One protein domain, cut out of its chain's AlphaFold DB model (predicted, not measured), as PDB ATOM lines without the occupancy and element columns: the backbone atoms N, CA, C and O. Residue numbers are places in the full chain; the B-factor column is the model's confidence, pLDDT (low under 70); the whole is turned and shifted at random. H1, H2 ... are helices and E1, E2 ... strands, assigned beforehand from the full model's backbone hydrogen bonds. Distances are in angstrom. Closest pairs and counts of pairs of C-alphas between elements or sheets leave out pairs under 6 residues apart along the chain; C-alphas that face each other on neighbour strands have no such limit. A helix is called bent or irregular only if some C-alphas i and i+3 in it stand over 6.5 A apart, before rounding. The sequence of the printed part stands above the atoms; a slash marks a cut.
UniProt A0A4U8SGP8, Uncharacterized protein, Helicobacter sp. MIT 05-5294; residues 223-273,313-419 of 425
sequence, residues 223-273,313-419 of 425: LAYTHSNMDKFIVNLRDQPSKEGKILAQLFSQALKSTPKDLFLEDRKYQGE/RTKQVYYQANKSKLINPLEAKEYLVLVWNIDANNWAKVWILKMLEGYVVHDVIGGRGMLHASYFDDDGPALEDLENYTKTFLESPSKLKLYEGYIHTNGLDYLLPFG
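This is residues 223 to 273 and 313 to 419 of the 425 residues of an uncharacterized protein of Helicobacter sp. MIT 05-5294 (UniProt A0A4U8SGP8). A strongly twisted, curled five-strand sheet makes the core, with two small strand hairpins packed on it: E2-E3 crosses its strands, while E6-E7 runs more nearly along them. Helices H1 and H2 lie far out from the core, and residues 265 to 272 stick out as a free tail. The printed part has 158 residues, with elements in the order E1 E2 E3 H1 E4 E5 E6 E7 H2 E8 E9, and its class is mixed, helices and strands. The large sheet runs E8 E5 E4 E1 E9, all antiparallel. The whole is compact, with a radius of gyration of the C-alphas of 17.1 A and spans of 60 by 42 by 34 A.

Find C-alpha 223 at (-41.517, 13.114, -37.114), where E1, residues 223 to 228, begins. In the same sheet look for E4, residues 335 to 342, 19.6 A long; E5, 347 to 354, 21.4 A; E8, 401 to 408, 19.1 A; and E9, 412 to 417, which ends at C-alpha 417, (-44.956, 15.349, -41.243). The hairpin strands are E2, 234 to 238, with E3, 247 to 252, and E6, 359 to 364, with E7, 368 to 373. H1, residues 313 to 325, measures 19.3 A and is irregular, with C-alphas 321 and 324 8.0 A apart; H2, residues 383 to 395, measures 18.1 A.

Start at edge strand E8, which bends by 61 degrees at residue 405; N 350 and O 405 are 2.8 A apart across to E5. In the hairpin E4 and E5, N 338 and O 351 are 2.9 A apart. Across the antiparallel neighbours E1 and E4, N 224 and O 337 are within hydrogen-bond range at 2.8 A, and across the antiparallel neighbours E1 and E9, N 225 and O 413 are at 3.0 A. The three sheets form a stack of sheets, face to face in turn. E2 and E3, with N 235 and O 251 at 2.8 A, have strands at 79 degrees to the large sheet's; the closest C-alphas of E2 and E8, Arg 238 and Tyr 406, are 5.0 A apart. E6 and E7, with N 362 and O 370 at 2.9 A, have strands at 25 degrees to the large sheet's; the closest C-alphas of E7 and E9, Gly 369 and Leu 415, are 5.3 A apart. Neither helix is on the large sheet, and H1 and H2 are apart. Each O i to N i+4 pair of H2 is within hydrogen-bond range; in H1, 7 of 9 are.

Without the free stretch, the body spans 46 by 42 by 32 A. Residues 274 to 312 are not printed, and C-alphas 273 and 313 are 25.1 A apart across the cut. Of the links printed whole, none is long. Look for low confidence, pLDDT under 70, at residues 266 to 273, 358 to 387 and 414 to 419.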
ATOM      1  N   LEU A 223     -42.543  12.936 -38.128       80.38
ATOM      2  CA  LEU A 223     -41.517  13.114 -37.114       80.38
ATOM      3  C   LEU A 223     -42.164  13.549 -35.811       80.38
ATOM      4  O   LEU A 223     -43.056  14.400 -35.767       80.38
ATOM      5  N   ALA A 224     -41.664  12.966 -34.740       81.00
ATOM      6  CA  ALA A 224     -42.063  13.267 -33.388       81.00
ATOM      7  C   ALA A 224     -40.828  13.421 -32.507       81.00
ATOM      8  O   ALA A 224     -39.727  12.954 -32.823       81.00
ATOM      9  N   TYR A 225     -41.056  14.038 -31.360       84.19
ATOM     10  CA  TYR A 225     -40.110  14.067 -30.262       84.19
ATOM     11  C   TYR A 225     -40.758  13.507 -29.006       84.19
ATOM     12  O   TYR A 225     -41.984  13.428 -28.880       84.19
ATOM     13  N   THR A 226     -39.928  13.079 -28.068       89.06
ATOM     14  CA  THR A 226     -40.407  12.546 -26.796       89.06
ATOM     15  C   THR A 226     -40.570  13.650 -25.760       89.06
ATOM     16  O   THR A 226     -39.762  14.574 -25.653       89.06
ATOM     17  N   HIS A 227     -41.580  13.513 -24.910       85.06
ATOM     18  CA  HIS A 227     -41.745  14.358 -23.731       85.06
ATOM     19  C   HIS A 227     -42.132  13.527 -22.517       85.06
ATOM     20  O   HIS A 227     -42.674  12.423 -22.630       85.06
ATOM     21  N   SER A 228     -41.815  14.041 -21.335       85.44
ATOM     22  CA  SER A 228     -42.175  13.401 -20.072       85.44
ATOM     23  C   SER A 228     -42.506  14.433 -18.998       85.44
ATOM     24  O   SER A 228     -42.332  15.633 -19.195       85.44
ATOM     25  N   ASN A 229     -43.025  13.966 -17.864       83.56
ATOM     26  CA  ASN A 229     -43.158  14.800 -16.675       83.56
ATOM     27  C   ASN A 229     -41.789  14.986 -16.003       83.56
ATOM     28  O   ASN A 229     -40.882  14.168 -16.182       83.56
ATOM     29  N   MET A 230     -41.687  16.016 -15.164       78.62
ATOM     30  CA  MET A 230     -40.464  16.395 -14.452       78.62
ATOM     31  C   MET A 230     -39.839  15.281 -13.599       78.62
ATOM     32  O   MET A 230     -38.644  15.312 -13.351       78.62
ATOM     33  N   ASP A 231     -40.616  14.292 -13.164       79.44
ATOM     34  CA  ASP A 231     -40.190  13.202 -12.283       79.44
ATOM     35  C   ASP A 231     -39.857  11.890 -13.016       79.44
ATOM     36  O   ASP A 231     -39.411  10.930 -12.389       79.44
ATOM     37  N   LYS A 232     -40.097  11.810 -14.333       85.12
ATOM     38  CA  LYS A 232     -40.005  10.544 -15.085       85.12
ATOM     39  C   LYS A 232     -38.810  10.463 -16.013       85.12
ATOM     40  O   LYS A 232     -38.218   9.391 -16.110       85.12
ATOM     41  N   PHE A 233     -38.507  11.546 -16.729       89.44
ATOM     42  CA  PHE A 233     -37.418  11.686 -17.712       89.44
ATOM     43  C   PHE A 233     -37.376  10.686 -18.878       89.44
ATOM     44  O   PHE A 233     -36.671  10.942 -19.845       89.44
ATOM     45  N   ILE A 234     -38.088   9.559 -18.820       92.38
ATOM     46  CA  ILE A 234     -37.933   8.424 -19.731       92.38
ATOM     47  C   ILE A 234     -39.252   8.116 -20.434       92.38
ATOM     48  O   ILE A 234     -40.315   8.012 -19.815       92.38
ATOM     49  N   VAL A 235     -39.145   7.861 -21.734       94.50
ATOM     50  CA  VAL A 235     -40.170   7.243 -22.569       94.50
ATOM     51  C   VAL A 235     -39.687   5.852 -22.974       94.50
ATOM     52  O   VAL A 235     -38.610   5.687 -23.541       94.50
ATOM     53  N   ASN A 236     -40.475   4.824 -22.659       97.00
ATOM     54  CA  ASN A 236     -40.111   3.441 -22.965       97.00
ATOM     55  C   ASN A 236     -40.554   3.068 -24.383       97.00
ATOM     56  O   ASN A 236     -41.750   3.117 -24.682       97.00
ATOM     57  N   LEU A 237     -39.604   2.619 -25.204       97.94
ATOM     58  CA  LEU A 237     -39.879   1.904 -26.445       97.94
ATOM     59  C   LEU A 237     -40.139   0.434 -26.122       97.94
ATOM     60  O   LEU A 237     -39.337  -0.197 -25.428       97.94
ATOM     61  N   ARG A 238     -41.233  -0.122 -26.638       98.12
ATOM     62  CA  ARG A 238     -41.628  -1.513 -26.390       98.12
ATOM     63  C   ARG A 238     -41.702  -2.328 -27.668       98.12
ATOM     64  O   ARG A 238     -41.873  -1.779 -28.748       98.12
ATOM     65  N   ASP A 239     -41.584  -3.639 -27.545       97.81
ATOM     66  CA  ASP A 239     -41.722  -4.574 -28.667       97.81
ATOM     67  C   ASP A 239     -43.172  -4.768 -29.128       97.81
ATOM     68  O   ASP A 239     -43.411  -5.143 -30.274       97.81
ATOM     69  N   GLN A 240     -44.135  -4.480 -28.255       96.31
ATOM     70  CA  GLN A 240     -45.567  -4.598 -28.509       96.31
ATOM     71  C   GLN A 240     -46.327  -3.365 -27.992       96.31
ATOM     72  O   GLN A 240     -45.869  -2.721 -27.040       96.31
ATOM     73  N   PRO A 241     -47.509  -3.048 -28.556       93.38
ATOM     74  CA  PRO A 241     -48.356  -1.928 -28.135       93.38
ATOM     75  C   PRO A 241     -49.094  -2.231 -26.814       93.38
ATOM     76  O   PRO A 241     -50.321  -2.218 -26.729       93.38
ATOM     77  N   SER A 242     -48.341  -2.551 -25.760       94.00
ATOM     78  CA  SER A 242     -48.852  -2.897 -24.432       94.00
ATOM     79  C   SER A 242     -47.909  -2.408 -23.337       94.00
ATOM     80  O   SER A 242     -46.690  -2.414 -23.493       94.00
ATOM     81  N   LYS A 243     -48.464  -2.041 -22.175       91.50
ATOM     82  CA  LYS A 243     -47.664  -1.692 -20.987       91.50
ATOM     83  C   LYS A 243     -46.858  -2.878 -20.446       91.50
ATOM     84  O   LYS A 243     -45.876  -2.654 -19.745       91.50
ATOM     85  N   GLU A 244     -47.261  -4.096 -20.784       94.44
ATOM     86  CA  GLU A 244     -46.584  -5.341 -20.409       94.44
ATOM     87  C   GLU A 244     -45.519  -5.763 -21.431       94.44
ATOM     88  O   GLU A 244     -44.699  -6.625 -21.130       94.44
ATOM     89  N   GLY A 245     -45.489  -5.135 -22.617       94.00
ATOM     90  CA  GLY A 245     -44.498  -5.429 -23.654       94.00
ATOM     91  C   GLY A 245     -43.069  -5.215 -23.153       94.00
ATOM     92  O   GLY A 245     -42.814  -4.332 -22.327       94.00
ATOM     93  N   LYS A 246     -42.114  -5.993 -23.654       97.62
ATOM     94  CA  LYS A 246     -40.706  -5.883 -23.269       97.62
ATOM     95  C   LYS A 246     -40.165  -4.508 -23.657       97.62
ATOM     96  O   LYS A 246     -40.370  -4.038 -24.774       97.62
ATOM     97  N   ILE A 247     -39.437  -3.868 -22.743       98.12
ATOM     98  CA  ILE A 247     -38.727  -2.618 -23.037       98.12
ATOM     99  C   ILE A 247     -37.537  -2.941 -23.948       98.12
ATOM    100  O   ILE A 247     -36.683  -3.755 -23.597       98.12
ATOM    101  N   LEU A 248     -37.500  -2.307 -25.119       98.06
ATOM    102  CA  LEU A 248     -36.416  -2.415 -26.098       98.06
ATOM    103  C   LEU A 248     -35.349  -1.342 -25.884       98.06
ATOM    104  O   LEU A 248     -34.161  -1.624 -26.031       98.06
ATOM    105  N   ALA A 249     -35.784  -0.130 -25.539       98.00
ATOM    106  CA  ALA A 249     -34.929   1.015 -25.260       98.00
ATOM    107  C   ALA A 249     -35.631   2.000 -24.317       98.00
ATOM    108  O   ALA A 249     -36.865   2.089 -24.285       98.00
ATOM    109  N   GLN A 250     -34.833   2.756 -23.569       96.69
ATOM    110  CA  GLN A 250     -35.299   3.811 -22.673       96.69
ATOM    111  C   GLN A 250     -34.817   5.163 -23.192       96.69
ATOM    112  O   GLN A 250     -33.637   5.497 -23.108       96.69
ATOM    113  N   LEU A 251     -35.750   5.916 -23.768       95.25
ATOM    114  CA  LEU A 251     -35.486   7.173 -24.455       95.25
ATOM    115  C   LEU A 251     -35.610   8.325 -23.465       95.25
ATOM    116  O   LEU A 251     -36.682   8.536 -22.896       95.25
ATOM    117  N   PHE A 252     -34.539   9.083 -23.252       91.88
ATOM    118  CA  PHE A 252     -34.598  10.259 -22.392       91.88
ATOM    119  C   PHE A 252     -35.352  11.377 -23.087       91.88
ATOM    120  O   PHE A 252     -34.998  11.766 -24.200       91.88
ATOM    121  N   SER A 253     -36.394  11.884 -22.432       88.50
ATOM    122  CA  SER A 253     -37.342  12.817 -23.021       88.50
ATOM    123  C   SER A 253     -36.642  14.059 -23.548       88.50
ATOM    124  O   SER A 253     -35.847  14.680 -22.832       88.50
ATOM    125  N   GLN A 254     -36.962  14.434 -24.778       83.25
ATOM    126  CA  GLN A 254     -36.416  15.618 -25.431       83.25
ATOM    127  C   GLN A 254     -36.984  16.894 -24.803       83.25
ATOM    128  O   GLN A 254     -36.214  17.804 -24.513       83.25
ATOM    129  N   ALA A 255     -38.268  16.891 -24.436       78.69
ATOM    130  CA  ALA A 255     -38.936  18.027 -23.801       78.69
ATOM    131  C   ALA A 255     -39.642  17.675 -22.478       78.69
ATOM    132  O   ALA A 255     -39.881  16.504 -22.151       78.69
ATOM    133  N   LEU A 256     -40.003  18.716 -21.726       78.25
ATOM    134  CA  LEU A 256     -40.957  18.629 -20.624       78.25
ATOM    135  C   LEU A 256     -42.373  18.692 -21.207       78.25
ATOM    136  O   LEU A 256     -42.665  19.536 -22.041       78.25
ATOM    137  N   LYS A 257     -43.272  17.819 -20.753       75.19
ATOM    138  CA  LYS A 257     -44.646  17.748 -21.269       75.19
ATOM    139  C   LYS A 257     -45.421  19.064 -21.141       75.19
ATOM    140  O   LYS A 257     -46.235  19.393 -21.998       75.19
ATOM    141  N   SER A 258     -45.243  19.750 -20.019       70.19
ATOM    142  CA  SER A 258     -45.831  21.058 -19.752       70.19
ATOM    143  C   SER A 258     -45.201  21.645 -18.500       70.19
ATOM    144  O   SER A 258     -45.017  20.925 -17.512       70.19
ATOM    145  N   THR A 259     -44.965  22.950 -18.505       73.19
ATOM    146  CA  THR A 259     -44.727  23.706 -17.275       73.19
ATOM    147  C   THR A 259     -45.964  23.613 -16.369       73.19
ATOM    148  O   THR A 259     -47.087  23.660 -16.887       73.19
ATOM    149  N   PRO A 260     -45.808  23.443 -15.042       77.75
ATOM    150  CA  PRO A 260     -46.927  23.512 -14.110       77.75
ATOM    151  C   PRO A 260     -47.720  24.804 -14.307       77.75
ATOM    152  O   PRO A 260     -47.143  25.883 -14.421       77.75
ATOM    153  N   LYS A 261     -49.049  24.693 -14.379       76.62
ATOM    154  CA  LYS A 261     -49.926  25.856 -14.605       76.62
ATOM    155  C   LYS A 261     -49.898  26.838 -13.437       76.62
ATOM    156  O   LYS A 261     -50.118  28.022 -13.628       76.62
ATOM    157  N   ASP A 262     -49.625  26.318 -12.253       80.69
ATOM    158  CA  ASP A 262     -49.472  27.020 -10.990       80.69
ATOM    159  C   ASP A 262     -48.003  27.339 -10.684       80.69
ATOM    160  O   ASP A 262     -47.680  27.588  -9.526       80.69
ATOM    161  N   LEU A 263     -47.104  27.322 -11.685       79.69
ATOM    162  CA  LEU A 263     -45.711  27.745 -11.495       79.69
ATOM    163  C   LEU A 263     -45.640  29.183 -10.965       79.69
ATOM    164  O   LEU A 263     -44.808  29.479 -10.112       79.69
ATOM    165  N   PHE A 264     -46.534  30.046 -11.444       79.19
ATOM    166  CA  PHE A 264     -46.682  31.423 -10.997       79.19
ATOM    167  C   PHE A 264     -48.029  31.592 -10.301       79.19
ATOM    168  O   PHE A 264     -49.064  31.156 -10.808       79.19
ATOM    169  N   LEU A 265     -48.016  32.232  -9.138       76.06
ATOM    170  CA  LEU A 265     -49.210  32.689  -8.448       76.06
ATOM    171  C   LEU A 265     -49.750  33.920  -9.186       76.06
ATOM    172  O   LEU A 265     -49.002  34.843  -9.512       76.06
ATOM    173  N   GLU A 266     -51.055  33.945  -9.458       63.00
ATOM    174  CA  GLU A 266     -51.712  35.113 -10.045       63.00
ATOM    175  C   GLU A 266     -51.789  36.253  -9.021       63.00
ATOM    176  O   GLU A 266     -52.802  36.432  -8.345       63.00
ATOM    177  N   ASP A 267     -50.731  37.051  -8.903       55.91
ATOM    178  CA  ASP A 267     -50.776  38.268  -8.099       55.91
ATOM    179  C   ASP A 267     -51.117  39.468  -8.994       55.91
ATOM    180  O   ASP A 267     -50.272  40.049  -9.672       55.91
ATOM    181  N   ARG A 268     -52.403  39.845  -9.036       49.25
ATOM    182  CA  ARG A 268     -52.924  40.942  -9.885       49.25
ATOM    183  C   ARG A 268     -52.392  42.335  -9.511       49.25
ATOM    184  O   ARG A 268     -52.808  43.318 -10.120       49.25
ATOM    185  N   LYS A 269     -51.537  42.457  -8.491       47.91
ATOM    186  CA  LYS A 269     -51.136  43.750  -7.916       47.91
ATOM    187  C   LYS A 269     -49.817  44.326  -8.420       47.91
ATOM    188  O   LYS A 269     -49.617  45.521  -8.226       47.91
ATOM    189  N   TYR A 270     -48.963  43.551  -9.085       44.06
ATOM    190  CA  TYR A 270     -47.654  44.046  -9.514       44.06
ATOM    191  C   TYR A 270     -47.411  43.776 -10.999       44.06
ATOM    192  O   TYR A 270     -47.214  42.650 -11.442       44.06
ATOM    193  N   GLN A 271     -47.430  44.857 -11.778       45.12
ATOM    194  CA  GLN A 271     -46.884  44.889 -13.129       45.12
ATOM    195  C   GLN A 271     -45.358  44.709 -13.035       45.12
ATOM    196  O   GLN A 271     -44.647  45.694 -12.863       45.12
ATOM    197  N   GLY A 272     -44.855  43.473 -13.111       49.00
ATOM    198  CA  GLY A 272     -43.436  43.231 -13.416       49.00
ATOM    199  C   GLY A 272     -42.721  42.111 -12.660       49.00
ATOM    200  O   GLY A 272     -41.680  41.678 -13.137       49.00
ATOM    201  N   GLU A 273     -43.259  41.599 -11.550       55.03
ATOM    202  CA  GLU A 273     -42.635  40.492 -10.807       55.03
ATOM    203  C   GLU A 273     -43.567  39.280 -10.802       55.03
ATOM    204  O   GLU A 273     -44.681  39.320 -10.276       55.03
ATOM    205  N   ARG A 313     -30.905  19.828 -16.423       84.12
ATOM    206  CA  ARG A 313     -29.782  19.415 -15.569       84.12
ATOM    207  C   ARG A 313     -30.114  18.193 -14.729       84.12
ATOM    208  O   ARG A 313     -29.313  17.266 -14.648       84.12
ATOM    209  N   THR A 314     -31.308  18.144 -14.148       87.62
ATOM    210  CA  THR A 314     -31.724  17.005 -13.315       87.62
ATOM    211  C   THR A 314     -31.856  15.734 -14.154       87.62
ATOM    212  O   THR A 314     -31.408  14.667 -13.733       87.62
ATOM    213  N   LYS A 315     -32.364  15.860 -15.386       86.62
ATOM    214  CA  LYS A 315     -32.394  14.783 -16.382       86.62
ATOM    215  C   LYS A 315     -30.988  14.265 -16.708       86.62
ATOM    216  O   LYS A 315     -30.770  13.056 -16.674       86.62
ATOM    217  N   GLN A 316     -30.033  15.162 -16.972       84.31
ATOM    218  CA  GLN A 316     -28.632  14.804 -17.243       84.31
ATOM    219  C   GLN A 316     -27.983  14.089 -16.050       84.31
ATOM    220  O   GLN A 316     -27.369  13.036 -16.217       84.31
ATOM    221  N   VAL A 317     -28.157  14.616 -14.834       88.69
ATOM    222  CA  VAL A 317     -27.646  13.985 -13.605       88.69
ATOM    223  C   VAL A 317     -28.251  12.594 -13.422       88.69
ATOM    224  O   VAL A 317     -27.525  11.637 -13.145       88.69
ATOM    225  N   TYR A 318     -29.563  12.457 -13.629       90.19
ATOM    226  CA  TYR A 318     -30.235  11.163 -13.563       90.19
ATOM    227  C   TYR A 318     -29.663  10.181 -14.591       90.19
ATOM    228  O   TYR A 318     -29.406   9.027 -14.234       90.19
ATOM    229  N   TYR A 319     -29.437  10.614 -15.838       88.62
ATOM    230  CA  TYR A 319     -28.834   9.776 -16.873       88.62
ATOM    231  C   TYR A 319     -27.453   9.283 -16.447       88.62
ATOM    232  O   TYR A 319     -27.229   8.076 -16.409       88.62
ATOM    233  N   GLN A 320     -26.552  10.184 -16.046       90.12
ATOM    234  CA  GLN A 320     -25.191   9.809 -15.647       90.12
ATOM    235  C   GLN A 320     -25.184   8.835 -14.461       90.12
ATOM    236  O   GLN A 320     -24.436   7.859 -14.463       90.12
ATOM    237  N   ALA A 321     -26.061   9.049 -13.479       92.62
ATOM    238  CA  ALA A 321     -26.148   8.196 -12.297       92.62
ATOM    239  C   ALA A 321     -26.770   6.813 -12.571       92.62
ATOM    240  O   ALA A 321     -26.476   5.854 -11.853       92.62
ATOM    241  N   ASN A 322     -27.644   6.693 -13.577       92.88
ATOM    242  CA  ASN A 322     -28.447   5.486 -13.790       92.88
ATOM    243  C   ASN A 322     -28.179   4.761 -15.110       92.88
ATOM    244  O   ASN A 322     -28.671   3.647 -15.258       92.88
ATOM    245  N   LYS A 323     -27.387   5.318 -16.038       91.81
ATOM    246  CA  LYS A 323     -27.152   4.768 -17.388       91.81
ATOM    247  C   LYS A 323     -26.868   3.264 -17.388       91.81
ATOM    248  O   LYS A 323     -27.444   2.538 -18.187       91.81
ATOM    249  N   SER A 324     -26.031   2.785 -16.469       93.50
ATOM    250  CA  SER A 324     -25.642   1.369 -16.371       93.50
ATOM    251  C   SER A 324     -26.778   0.413 -15.986       93.50
ATOM    252  O   SER A 324     -26.650  -0.790 -16.195       93.50
ATOM    253  N   LYS A 325     -27.879   0.923 -15.424       94.81
ATOM    254  CA  LYS A 325     -29.058   0.147 -15.000       94.81
ATOM    255  C   LYS A 325     -30.193   0.176 -16.024       94.81
ATOM    256  O   LYS A 325     -31.193  -0.512 -15.838       94.81
ATOM    257  N   LEU A 326     -30.074   1.008 -17.057       94.50
ATOM    258  CA  LEU A 326     -31.127   1.232 -18.038       94.50
ATOM    259  C   LEU A 326     -30.957   0.307 -19.242       94.50
ATOM    260  O   LEU A 326     -29.850  -0.084 -19.609       94.50
ATOM    261  N   ILE A 327     -32.076  -0.030 -19.875       96.62
ATOM    262  CA  ILE A 327     -32.097  -0.879 -21.067       96.62
ATOM    263  C   ILE A 327     -31.861   0.008 -22.285       96.62
ATOM    264  O   ILE A 327     -32.725   0.817 -22.620       96.62
ATOM    265  N   ASN A 328     -30.711  -0.167 -22.944       96.69
ATOM    266  CA  ASN A 328     -30.331   0.550 -24.166       96.69
ATOM    267  C   ASN A 328     -30.666   2.056 -24.101       96.69
ATOM    268  O   ASN A 328     -31.492   2.537 -24.884       96.69
ATOM    269  N   PRO A 329     -30.120   2.792 -23.115       95.75
ATOM    270  CA  PRO A 329     -30.517   4.170 -22.877       95.75
ATOM    271  C   PRO A 329     -30.024   5.082 -24.002       95.75
ATOM    272  O   PRO A 329     -28.833   5.079 -24.313       95.75
ATOM    273  N   LEU A 330     -30.932   5.886 -24.557       94.12
ATOM    274  CA  LEU A 330     -30.616   6.908 -25.556       94.12
ATOM    275  C   LEU A 330     -30.865   8.303 -24.979       94.12
ATOM    276  O   LEU A 330     -31.950   8.584 -24.459       94.12
ATOM    277  N   GLU A 331     -29.863   9.169 -25.078       89.44
ATOM    278  CA  GLU A 331     -29.948  10.587 -24.732       89.44
ATOM    279  C   GLU A 331     -30.773  11.372 -25.748       89.44
ATOM    280  O   GLU A 331     -30.832  11.031 -26.925       89.44
ATOM    281  N   ALA A 332     -31.352  12.490 -25.311       80.69
ATOM    282  CA  ALA A 332     -32.233  13.329 -26.137       80.69
ATOM    283  C   ALA A 332     -31.605  13.806 -27.469       80.69
ATOM    284  O   ALA A 332     -32.326  14.041 -28.438       80.69
ATOM    285  N   LYS A 333     -30.273  13.936 -27.512       83.06
ATOM    286  CA  LYS A 333     -29.494  14.346 -28.695       83.06
ATOM    287  C   LYS A 333     -29.094  13.192 -29.618       83.06
ATOM    288  O   LYS A 333     -28.494  13.424 -30.657       83.06
ATOM    289  N   GLU A 334     -29.350  11.947 -29.226       89.94
ATOM    290  CA  GLU A 334     -28.898  10.763 -29.969       89.94
ATOM    291  C   GLU A 334     -29.961  10.241 -30.937       89.94
ATOM    292  O   GLU A 334     -29.637   9.453 -31.829       89.94
ATOM    293  N   TYR A 335     -31.221  10.665 -30.785       92.00
ATOM    294  CA  TYR A 335     -32.317  10.088 -31.547       92.00
ATOM    295  C   TYR A 335     -33.412  11.060 -31.981       92.00
ATOM    296  O   TYR A 335     -33.708  12.054 -31.325       92.00
ATOM    297  N   LEU A 336     -34.095  10.662 -33.049       89.50
ATOM    298  CA  LEU A 336     -35.340  11.231 -33.545       89.50
ATOM    299  C   LEU A 336     -36.400  10.123 -33.642       89.50
ATOM    300  O   LEU A 336     -36.062   8.956 -33.865       89.50
ATOM    301  N   VAL A 337     -37.681  10.459 -33.470       89.25
ATOM    302  CA  VAL A 337     -38.772   9.480 -33.577       89.25
ATOM    303  C   VAL A 337     -39.480   9.644 -34.914       89.25
ATOM    304  O   VAL A 337     -40.037  10.699 -35.199       89.25
ATOM    305  N   LEU A 338     -39.510   8.579 -35.712       88.56
ATOM    306  CA  LEU A 338     -40.380   8.472 -36.878       88.56
ATOM    307  C   LEU A 338     -41.602   7.633 -36.519       88.56
ATOM    308  O   LEU A 338     -41.477   6.451 -36.195       88.56
ATOM    309  N   VAL A 339     -42.783   8.223 -36.613       85.75
ATOM    310  CA  VAL A 339     -44.059   7.546 -36.410       85.75
ATOM    311  C   VAL A 339     -44.590   7.040 -37.747       85.75
ATOM    312  O   VAL A 339     -44.867   7.824 -38.653       85.75
ATOM    313  N   TRP A 340     -44.754   5.721 -37.852       82.19
ATOM    314  CA  TRP A 340     -45.316   5.046 -39.029       82.19
ATOM    315  C   TRP A 340     -46.824   4.902 -38.960       82.19
ATOM    316  O   TRP A 340     -47.516   4.972 -39.971       82.19
ATOM    317  N   ASN A 341     -47.328   4.613 -37.763       80.75
ATOM    318  CA  ASN A 341     -48.747   4.419 -37.548       80.75
ATOM    319  C   ASN A 341     -49.139   4.737 -36.111       80.75
ATOM    320  O   ASN A 341     -48.306   4.665 -35.207       80.75
ATOM    321  N   ILE A 342     -50.422   5.017 -35.907       79.12
ATOM    322  CA  ILE A 342     -51.056   5.046 -34.593       79.12
ATOM    323  C   ILE A 342     -52.101   3.929 -34.556       79.12
ATOM    324  O   ILE A 342     -53.151   3.998 -35.193       79.12
ATOM    325  N   ASP A 343     -51.808   2.895 -33.788       77.88
ATOM    326  CA  ASP A 343     -52.673   1.749 -33.563       77.88
ATOM    327  C   ASP A 343     -53.751   2.060 -32.505       77.88
ATOM    328  O   ASP A 343     -53.880   3.170 -31.972       77.88
ATOM    329  N   ALA A 344     -54.576   1.057 -32.196       73.94
ATOM    330  CA  ALA A 344     -55.584   1.159 -31.148       73.94
ATOM    331  C   ALA A 344     -54.971   1.515 -29.779       73.94
ATOM    332  O   ALA A 344     -53.804   1.248 -29.495       73.94
ATOM    333  N   ASN A 345     -55.792   2.102 -28.902       78.94
ATOM    334  CA  ASN A 345     -55.389   2.506 -27.550       78.94
ATOM    335  C   ASN A 345     -54.186   3.462 -27.509       78.94
ATOM    336  O   ASN A 345     -53.448   3.472 -26.527       78.94
ATOM    337  N   ASN A 346     -54.022   4.293 -28.546       79.75
ATOM    338  CA  ASN A 346     -53.017   5.354 -28.603       79.75
ATOM    339  C   ASN A 346     -51.569   4.838 -28.538       79.75
ATOM    340  O   ASN A 346     -50.694   5.486 -27.959       79.75
ATOM    341  N   TRP A 347     -51.304   3.676 -29.131       86.44
ATOM    342  CA  TRP A 347     -49.942   3.197 -29.350       86.44
ATOM    343  C   TRP A 347     -49.458   3.602 -30.729       86.44
ATOM    344  O   TRP A 347     -50.160   3.427 -31.711       86.44
ATOM    345  N   ALA A 348     -48.256   4.145 -30.805       89.19
ATOM    346  CA  ALA A 348     -47.616   4.530 -32.044       89.19
ATOM    347  C   ALA A 348     -46.581   3.475 -32.425       89.19
ATOM    348  O   ALA A 348     -45.691   3.191 -31.621       89.19
ATOM    349  N   LYS A 349     -46.669   2.925 -33.640       91.69
ATOM    350  CA  LYS A 349     -45.578   2.151 -34.236       91.69
ATOM    351  C   LYS A 349     -44.512   3.127 -34.713       91.69
ATOM    352  O   LYS A 349     -44.793   3.995 -35.543       91.69
ATOM    353  N   VAL A 350     -43.296   2.983 -34.201       93.12
ATOM    354  CA  VAL A 350     -42.217   3.950 -34.409       93.12
ATOM    355  C   VAL A 350     -40.910   3.295 -34.818       93.12
ATOM    356  O   VAL A 350     -40.600   2.166 -34.426       93.12
ATOM    357  N   TRP A 351     -40.112   4.047 -35.566       94.75
ATOM    358  CA  TRP A 351     -38.677   3.831 -35.685       94.75
ATOM    359  C   TRP A 351     -37.944   4.904 -34.893       94.75
ATOM    360  O   TRP A 351     -38.273   6.086 -34.968       94.75
ATOM    361  N   ILE A 352     -36.937   4.474 -34.146       95.75
ATOM    362  CA  ILE A 352     -35.986   5.368 -33.501       95.75
ATOM    363  C   ILE A 352     -34.822   5.517 -34.461       95.75
ATOM    364  O   ILE A 352     -34.150   4.534 -34.775       95.75
ATOM    365  N   LEU A 353     -34.632   6.728 -34.965       93.19
ATOM    366  CA  LEU A 353     -33.592   7.061 -35.925       93.19
ATOM    367  C   LEU A 353     -32.433   7.739 -35.201       93.19
ATOM    368  O   LEU A 353     -32.655   8.439 -34.218       93.19
ATOM    369  N   LYS A 354     -31.211   7.546 -35.690       92.00
ATOM    370  CA  LYS A 354     -30.025   8.277 -35.246       92.00
ATOM    371  C   LYS A 354     -30.210   9.760 -35.568       92.00
ATOM    372  O   LYS A 354     -30.511  10.083 -36.710       92.00
ATOM    373  N   MET A 355     -30.012  10.641 -34.592       86.19
ATOM    374  CA  MET A 355     -30.035  12.090 -34.832       86.19
ATOM    375  C   MET A 355     -28.928  12.506 -35.815       86.19
ATOM    376  O   MET A 355     -27.863  11.878 -35.841       86.19
ATOM    377  N   LEU A 356     -29.149  13.573 -36.592       79.25
ATOM    378  CA  LEU A 356     -28.049  14.230 -37.300       79.25
ATOM    379  C   LEU A 356     -27.017  14.745 -36.286       79.25
ATOM    380  O   LEU A 356     -27.361  15.242 -35.211       79.25
ATOM    381  N   GLU A 357     -25.740  14.626 -36.631       74.25
ATOM    382  CA  GLU A 357     -24.653  15.102 -35.780       74.25
ATOM    383  C   GLU A 357     -24.697  16.627 -35.647       74.25
ATOM    384  O   GLU A 357     -24.850  17.328 -36.637       74.25
ATOM    385  N   GLY A 358     -24.604  17.130 -34.414       67.25
ATOM    386  CA  GLY A 358     -24.746  18.558 -34.120       67.25
ATOM    387  C   GLY A 358     -26.186  19.022 -33.889       67.25
ATOM    388  O   GLY A 358     -26.368  20.135 -33.419       67.25
ATOM    389  N   TYR A 359     -27.208  18.188 -34.108       69.50
ATOM    390  CA  TYR A 359     -28.609  18.610 -34.009       69.50
ATOM    391  C   TYR A 359     -29.285  18.204 -32.701       69.50
ATOM    392  O   TYR A 359     -28.975  17.178 -32.087       69.50
ATOM    393  N   VAL A 360     -30.257  19.014 -32.286       69.12
ATOM    394  CA  VAL A 360     -31.093  18.781 -31.104       69.12
ATOM    395  C   VAL A 360     -32.539  19.194 -31.381       69.12
ATOM    396  O   VAL A 360     -32.815  20.045 -32.222       69.12
ATOM    397  N   VAL A 361     -33.479  18.584 -30.658       66.94
ATOM    398  CA  VAL A 361     -34.867  19.061 -30.633       66.94
ATOM    399  C   VAL A 361     -34.999  20.082 -29.511       66.94
ATOM    400  O   VAL A 361     -34.796  19.735 -28.344       66.94
ATOM    401  N   HIS A 362     -35.359  21.313 -29.865       60.25
ATOM    402  CA  HIS A 362     -35.723  22.356 -28.914       60.25
ATOM    403  C   HIS A 362     -37.236  22.449 -28.769       60.25
ATOM    404  O   HIS A 362     -37.972  22.383 -29.751       60.25
ATOM    405  N   ASP A 363     -37.691  22.628 -27.531       51.97
ATOM    406  CA  ASP A 363     -39.058  23.046 -27.246       51.97
ATOM    407  C   ASP A 363     -39.126  24.567 -27.423       51.97
ATOM    408  O   ASP A 363     -38.528  25.309 -26.639       51.97
ATOM    409  N   VAL A 364     -39.783  25.033 -28.485       45.75
ATOM    410  CA  VAL A 364     -40.018  26.466 -28.679       45.75
ATOM    411  C   VAL A 364     -41.168  26.878 -27.764       45.75
ATOM    412  O   VAL A 364     -42.182  26.179 -27.672       45.75
ATOM    413  N   ILE A 365     -41.024  28.021 -27.085       39.03
ATOM    414  CA  ILE A 365     -42.096  28.636 -26.292       39.03
ATOM    415  C   ILE A 365     -43.351  28.717 -27.179       39.03
ATOM    416  O   ILE A 365     -43.373  29.449 -28.164       39.03
ATOM    417  N   GLY A 366     -44.376  27.915 -26.867       38.03
ATOM    418  CA  GLY A 366     -45.563  27.748 -27.720       38.03
ATOM    419  C   GLY A 366     -45.877  26.307 -28.148       38.03
ATOM    420  O   GLY A 366     -46.921  26.080 -28.758       38.03
ATOM    421  N   GLY A 367     -45.046  25.320 -27.790       37.72
ATOM    422  CA  GLY A 367     -45.413  23.897 -27.841       37.72
ATOM    423  C   GLY A 367     -45.288  23.225 -29.211       37.72
ATOM    424  O   GLY A 367     -45.945  22.211 -29.453       37.72
ATOM    425  N   ARG A 368     -44.456  23.769 -30.108       42.06
ATOM    426  CA  ARG A 368     -43.956  23.038 -31.280       42.06
ATOM    427  C   ARG A 368     -42.472  22.764 -31.065       42.06
ATOM    428  O   ARG A 368     -41.689  23.697 -30.917       42.06
ATOM    429  N   GLY A 369     -42.092  21.490 -31.045       46.44
ATOM    430  CA  GLY A 369     -40.682  21.124 -31.089       46.44
ATOM    431  C   GLY A 369     -40.106  21.480 -32.458       46.44
ATOM    432  O   GLY A 369     -40.686  21.100 -33.476       46.44
ATOM    433  N   MET A 370     -38.980  22.183 -32.491       50.84
ATOM    434  CA  MET A 370     -38.230  22.458 -33.718       50.84
ATOM    435  C   MET A 370     -36.893  21.716 -33.685       50.84
ATOM    436  O   MET A 370     -36.276  21.556 -32.628       50.84
ATOM    437  N   LEU A 371     -36.461  21.215 -34.843       51.31
ATOM    438  CA  LEU A 371     -35.131  20.634 -35.014       51.31
ATOM    439  C   LEU A 371     -34.151  21.779 -35.298       51.31
ATOM    440  O   LEU A 371     -34.277  22.430 -36.330       51.31
ATOM    441  N   HIS A 372     -33.194  22.015 -34.403       52.25
ATOM    442  CA  HIS A 372     -32.182  23.067 -34.551       52.25
ATOM    443  C   HIS A 372     -30.772  22.475 -34.649       52.25
ATOM    444  O   HIS A 372     -30.487  21.419 -34.067       52.25
ATOM    445  N   ALA A 373     -29.899  23.172 -35.383       44.69
ATOM    446  CA  ALA A 373     -28.466  22.919 -35.420       44.69
ATOM    447  C   ALA A 373     -27.838  23.428 -34.116       44.69
ATOM    448  O   ALA A 373     -27.469  24.584 -33.973       44.69
ATOM    449  N   SER A 374     -27.719  22.536 -33.137       45.91
ATOM    450  CA  SER A 374     -27.145  22.800 -31.818       45.91
ATOM    451  C   SER A 374     -27.805  23.968 -31.063       45.91
ATOM    452  O   SER A 374     -28.728  24.620 -31.527       45.91
ATOM    453  N   TYR A 375     -27.407  24.166 -29.810       42.88
ATOM    454  CA  TYR A 375     -28.140  25.011 -28.865       42.88
ATOM    455  C   TYR A 375     -28.049  26.528 -29.145       42.88
ATOM    456  O   TYR A 375     -28.661  27.283 -28.389       42.88
ATOM    457  N   PHE A 376     -27.278  26.978 -30.150       41.06
ATOM    458  CA  PHE A 376     -26.836  28.380 -30.246       41.06
ATOM    459  C   PHE A 376     -26.497  28.935 -31.640       41.06
ATOM    460  O   PHE A 376     -26.091  30.093 -31.691       41.06
ATOM    461  N   ASP A 377     -26.663  28.187 -32.733       38.00
ATOM    462  CA  ASP A 377     -26.580  28.792 -34.070       38.00
ATOM    463  C   ASP A 377     -27.997  29.152 -34.539       38.00
ATOM    464  O   ASP A 377     -28.878  28.294 -34.631       38.00
ATOM    465  N   ASP A 378     -28.221  30.444 -34.802       43.38
ATOM    466  CA  ASP A 378     -29.441  30.969 -35.444       43.38
ATOM    467  C   ASP A 378     -29.598  30.450 -36.884       43.38
ATOM    468  O   ASP A 378     -30.668  30.552 -37.489       43.38
ATOM    469  N   ASP A 379     -28.545  29.838 -37.422       47.38
ATOM    470  CA  ASP A 379     -28.584  29.123 -38.678       47.38
ATOM    471  C   ASP A 379     -29.171  27.731 -38.414       47.38
ATOM    472  O   ASP A 379     -28.546  26.848 -37.823       47.38
ATOM    473  N   GLY A 380     -30.422  27.534 -38.836       51.97
ATOM    474  CA  GLY A 380     -31.033  26.209 -38.918       51.97
ATOM    475  C   GLY A 380     -30.167  25.225 -39.726       51.97
ATOM    476  O   GLY A 380     -29.123  25.593 -40.261       51.97
ATOM    477  N   PRO A 381     -30.577  23.950 -39.843       53.19
ATOM    478  CA  PRO A 381     -29.829  22.981 -40.636       53.19
ATOM    479  C   PRO A 381     -29.380  23.533 -41.986       53.19
ATOM    480  O   PRO A 381     -30.204  24.060 -42.735       53.19
ATOM    481  N   ALA A 382     -28.104  23.329 -42.327       58.31
ATOM    482  CA  ALA A 382     -27.678  23.490 -43.706       58.31
ATOM    483  C   ALA A 382     -28.573  22.585 -44.564       58.31
ATOM    484  O   ALA A 382     -28.701  21.390 -44.287       58.31
ATOM    485  N   LEU A 383     -29.226  23.155 -45.580       61.47
ATOM    486  CA  LEU A 383     -30.178  22.438 -46.438       61.47
ATOM    487  C   LEU A 383     -29.593  21.109 -46.953       61.47
ATOM    488  O   LEU A 383     -30.270  20.083 -46.977       61.47
ATOM    489  N   GLU A 384     -28.295  21.120 -47.259       64.69
ATOM    490  CA  GLU A 384     -27.514  19.965 -47.701       64.69
ATOM    491  C   GLU A 384     -27.468  18.816 -46.669       64.69
ATOM    492  O   GLU A 384     -27.552  17.644 -47.044       64.69
ATOM    493  N   ASP A 385     -27.392  19.106 -45.365       68.50
ATOM    494  CA  ASP A 385     -27.390  18.082 -44.309       68.50
ATOM    495  C   ASP A 385     -28.743  17.365 -44.220       68.50
ATOM    496  O   ASP A 385     -28.806  16.135 -44.107       68.50
ATOM    497  N   LEU A 386     -29.840  18.124 -44.311       68.31
ATOM    498  CA  LEU A 386     -31.203  17.586 -44.340       68.31
ATOM    499  C   LEU A 386     -31.469  16.774 -45.611       68.31
ATOM    500  O   LEU A 386     -32.071  15.691 -45.538       68.31
ATOM    501  N   GLU A 387     -31.003  17.273 -46.760       67.38
ATOM    502  CA  GLU A 387     -31.034  16.577 -48.048       67.38
ATOM    503  C   GLU A 387     -30.328  15.227 -47.952       67.38
ATOM    504  O   GLU A 387     -30.926  14.180 -48.236       67.38
ATOM    505  N   ASN A 388     -29.089  15.221 -47.464       75.75
ATOM    506  CA  ASN A 388     -28.283  14.012 -47.327       75.75
ATOM    507  C   ASN A 388     -28.866  13.023 -46.314       75.75
ATOM    508  O   ASN A 388     -28.897  11.810 -46.573       75.75
ATOM    509  N   TYR A 389     -29.357  13.508 -45.172       78.94
ATOM    510  CA  TYR A 389     -29.985  12.657 -44.165       78.94
ATOM    511  C   TYR A 389     -31.244  11.989 -44.712       78.94
ATOM    512  O   TYR A 389     -31.427  10.777 -44.560       78.94
ATOM    513  N   THR A 390     -32.089  12.742 -45.413       72.44
ATOM    514  CA  THR A 390     -33.313  12.166 -45.971       72.44
ATOM    515  C   THR A 390     -33.020  11.238 -47.133       72.44
ATOM    516  O   THR A 390     -33.590  10.151 -47.197       72.44
ATOM    517  N   LYS A 391     -32.083  11.591 -48.014       76.06
ATOM    518  CA  LYS A 391     -31.620  10.673 -49.054       76.06
ATOM    519  C   LYS A 391     -31.146   9.356 -48.441       76.06
ATOM    520  O   LYS A 391     -31.594   8.289 -48.855       76.06
ATOM    521  N   THR A 392     -30.333   9.421 -47.384       81.62
ATOM    522  CA  THR A 392     -29.882   8.230 -46.646       81.62
ATOM    523  C   THR A 392     -31.057   7.450 -46.064       81.62
ATOM    524  O   THR A 392     -31.073   6.221 -46.146       81.62
ATOM    525  N   PHE A 393     -32.054   8.134 -45.504       83.25
ATOM    526  CA  PHE A 393     -33.263   7.497 -44.996       83.25
ATOM    527  C   PHE A 393     -34.043   6.763 -46.095       83.25
ATOM    528  O   PHE A 393     -34.456   5.623 -45.889       83.25
ATOM    529  N   LEU A 394     -34.242   7.397 -47.252       78.38
ATOM    530  CA  LEU A 394     -35.027   6.855 -48.362       78.38
ATOM    531  C   LEU A 394     -34.309   5.692 -49.059       78.38
ATOM    532  O   LEU A 394     -34.935   4.685 -49.383       78.38
ATOM    533  N   GLU A 395     -32.998   5.809 -49.263       82.56
ATOM    534  CA  GLU A 395     -32.194   4.811 -49.978       82.56
ATOM    535  C   GLU A 395     -31.711   3.673 -49.070       82.56
ATOM    536  O   GLU A 395     -31.415   2.571 -49.535       82.56
ATOM    537  N   SER A 396     -31.541   3.923 -47.771       84.62
ATOM    538  CA  SER A 396     -30.904   2.986 -46.838       84.62
ATOM    539  C   SER A 396     -31.341   3.222 -45.383       84.62
ATOM    540  O   SER A 396     -30.498   3.487 -44.520       84.62
ATOM    541  N   PRO A 397     -32.636   3.057 -45.049       81.31
ATOM    542  CA  PRO A 397     -33.170   3.397 -43.726       81.31
ATOM    543  C   PRO A 397     -32.497   2.635 -42.576       81.31
ATOM    544  O   PRO A 397     -32.411   3.140 -41.458       81.31
ATOM    545  N   SER A 398     -31.973   1.434 -42.834       84.31
ATOM    546  CA  SER A 398     -31.218   0.643 -41.854       84.31
ATOM    547  C   SER A 398     -29.938   1.323 -41.363       84.31
ATOM    548  O   SER A 398     -29.492   1.010 -40.266       84.31
ATOM    549  N   LYS A 399     -29.363   2.261 -42.131       88.38
ATOM    550  CA  LYS A 399     -28.192   3.048 -41.707       88.38
ATOM    551  C   LYS A 399     -28.534   4.061 -40.613       88.38
ATOM    552  O   LYS A 399     -27.649   4.449 -39.857       88.38
ATOM    553  N   LEU A 400     -29.796   4.487 -40.539       90.06
ATOM    554  CA  LEU A 400     -30.272   5.463 -39.556       90.06
ATOM    555  C   LEU A 400     -31.084   4.810 -38.438       90.06
ATOM    556  O   LEU A 400     -31.100   5.320 -37.324       90.06
ATOM    557  N   LYS A 401     -31.763   3.692 -38.703       94.56
ATOM    558  CA  LYS A 401     -32.626   3.029 -37.723       94.56
ATOM    559  C   LYS A 401     -31.810   2.406 -36.586       94.56
ATOM    560  O   LYS A 401     -31.117   1.414 -36.787       94.56
ATOM    561  N   LEU A 402     -31.972   2.948 -35.380       96.00
ATOM    562  CA  LEU A 402     -31.437   2.403 -34.131       96.00
ATOM    563  C   LEU A 402     -32.343   1.298 -33.579       96.00
ATOM    564  O   LEU A 402     -31.875   0.218 -33.232       96.00
ATOM    565  N   TYR A 403     -33.651   1.565 -33.520       96.88
ATOM    566  CA  TYR A 403     -34.648   0.634 -32.991       96.88
ATOM    567  C   TYR A 403     -35.971   0.735 -33.750       96.88
ATOM    568  O   TYR A 403     -36.271   1.728 -34.409       96.88
ATOM    569  N   GLU A 404     -36.795  -0.298 -33.609       96.62
ATOM    570  CA  GLU A 404     -38.181  -0.337 -34.069       96.62
ATOM    571  C   GLU A 404     -39.049  -0.899 -32.946       96.62
ATOM    572  O   GLU A 404     -38.647  -1.849 -32.274       96.62
ATOM    573  N   GLY A 405     -40.221  -0.309 -32.728       96.94
ATOM    574  CA  GLY A 405     -41.130  -0.751 -31.678       96.94
ATOM    575  C   GLY A 405     -42.341   0.160 -31.532       96.94
ATOM    576  O   GLY A 405     -42.795   0.769 -32.499       96.94
ATOM    577  N   TYR A 406     -42.851   0.253 -30.308       96.44
ATOM    578  CA  TYR A 406     -44.076   0.962 -29.971       96.44
ATOM    579  C   TYR A 406     -43.871   1.924 -28.802       96.44
ATOM    580  O   TYR A 406     -43.264   1.572 -27.787       96.44
ATOM    581  N   ILE A 407     -44.420   3.130 -28.930       94.62
ATOM    582  CA  ILE A 407     -44.465   4.151 -27.875       94.62
ATOM    583  C   ILE A 407     -45.914   4.597 -27.699       94.62
ATOM    584  O   ILE A 407     -46.632   4.803 -28.668       94.62
ATOM    585  N   HIS A 408     -46.367   4.776 -26.462       90.94
ATOM    586  CA  HIS A 408     -47.689   5.347 -26.220       90.94
ATOM    587  C   HIS A 408     -47.684   6.851 -26.562       90.94
ATOM    588  O   HIS A 408     -46.827   7.581 -26.061       90.94
ATOM    589  N   THR A 409     -48.659   7.351 -27.331       85.00
ATOM    590  CA  THR A 409     -48.653   8.735 -27.865       85.00
ATOM    591  C   THR A 409     -48.604   9.818 -26.783       85.00
ATOM    592  O   THR A 409     -48.092  10.899 -27.021       85.00
ATOM    593  N   ASN A 410     -49.052   9.533 -25.555       84.06
ATOM    594  CA  ASN A 410     -48.847  10.409 -24.386       84.06
ATOM    595  C   ASN A 410     -47.387  10.801 -24.089       84.06
ATOM    596  O   ASN A 410     -47.205  11.758 -23.339       84.06
ATOM    597  N   GLY A 411     -46.397  10.050 -24.579       85.75
ATOM    598  CA  GLY A 411     -44.971  10.380 -24.475       85.75
ATOM    599  C   GLY A 411     -44.384  10.972 -25.756       85.75
ATOM    600  O   GLY A 411     -43.167  11.107 -25.835       85.75
ATOM    601  N   LEU A 412     -45.218  11.271 -26.758       85.44
ATOM    602  CA  LEU A 412     -44.825  11.852 -28.041       85.44
ATOM    603  C   LEU A 412     -45.524  13.193 -28.261       85.44
ATOM    604  O   LEU A 412     -46.696  13.363 -27.905       85.44
ATOM    605  N   ASP A 413     -44.810  14.132 -28.866       75.50
ATOM    606  CA  ASP A 413     -45.401  15.325 -29.460       75.50
ATOM    607  C   ASP A 413     -44.883  15.548 -30.876       75.50
ATOM    608  O   ASP A 413     -43.923  14.910 -31.320       75.50
ATOM    609  N   TYR A 414     -45.624  16.357 -31.621       66.69
ATOM    610  CA  TYR A 414     -45.473  16.459 -33.065       66.69
ATOM    611  C   TYR A 414     -44.368  17.442 -33.431       66.69
ATOM    612  O   TYR A 414     -44.373  18.580 -32.967       66.69
ATOM    613  N   LEU A 415     -43.452  17.000 -34.291       63.75
ATOM    614  CA  LEU A 415     -42.422  17.857 -34.862       63.75
ATOM    615  C   LEU A 415     -42.904  18.397 -36.222       63.75
ATOM    616  O   LEU A 415     -43.057  19.600 -36.391       63.75
ATOM    617  N   LEU A 416     -43.184  17.500 -37.178       60.66
ATOM    618  CA  LEU A 416     -43.630  17.804 -38.549       60.66
ATOM    619  C   LEU A 416     -43.989  16.505 -39.311       60.66
ATOM    620  O   LEU A 416     -43.651  15.414 -38.836       60.66
ATOM    621  N   PRO A 417     -44.663  16.551 -40.478       55.66
ATOM    622  CA  PRO A 417     -44.956  15.349 -41.243       55.66
ATOM    623  C   PRO A 417     -43.675  14.892 -41.951       55.66
ATOM    624  O   PRO A 417     -42.933  15.696 -42.507       55.66
ATOM    625  N   PHE A 418     -43.386  13.592 -41.923       45.41
ATOM    626  CA  PHE A 418     -42.151  13.052 -42.479       45.41
ATOM    627  C   PHE A 418     -42.370  12.600 -43.922       45.41
ATOM    628  O   PHE A 418     -43.221  11.742 -44.164       45.41
ATOM    629  N   GLY A 419     -41.578  13.135 -44.856       42.16
ATOM    630  CA  GLY A 419     -41.521  12.655 -46.241       42.16
ATOM    631  C   GLY A 419     -42.479  13.315 -47.242       42.16
ATOM    632  O   GLY A 419     -42.810  12.680 -48.236       42.16
TER     633      GLY A 419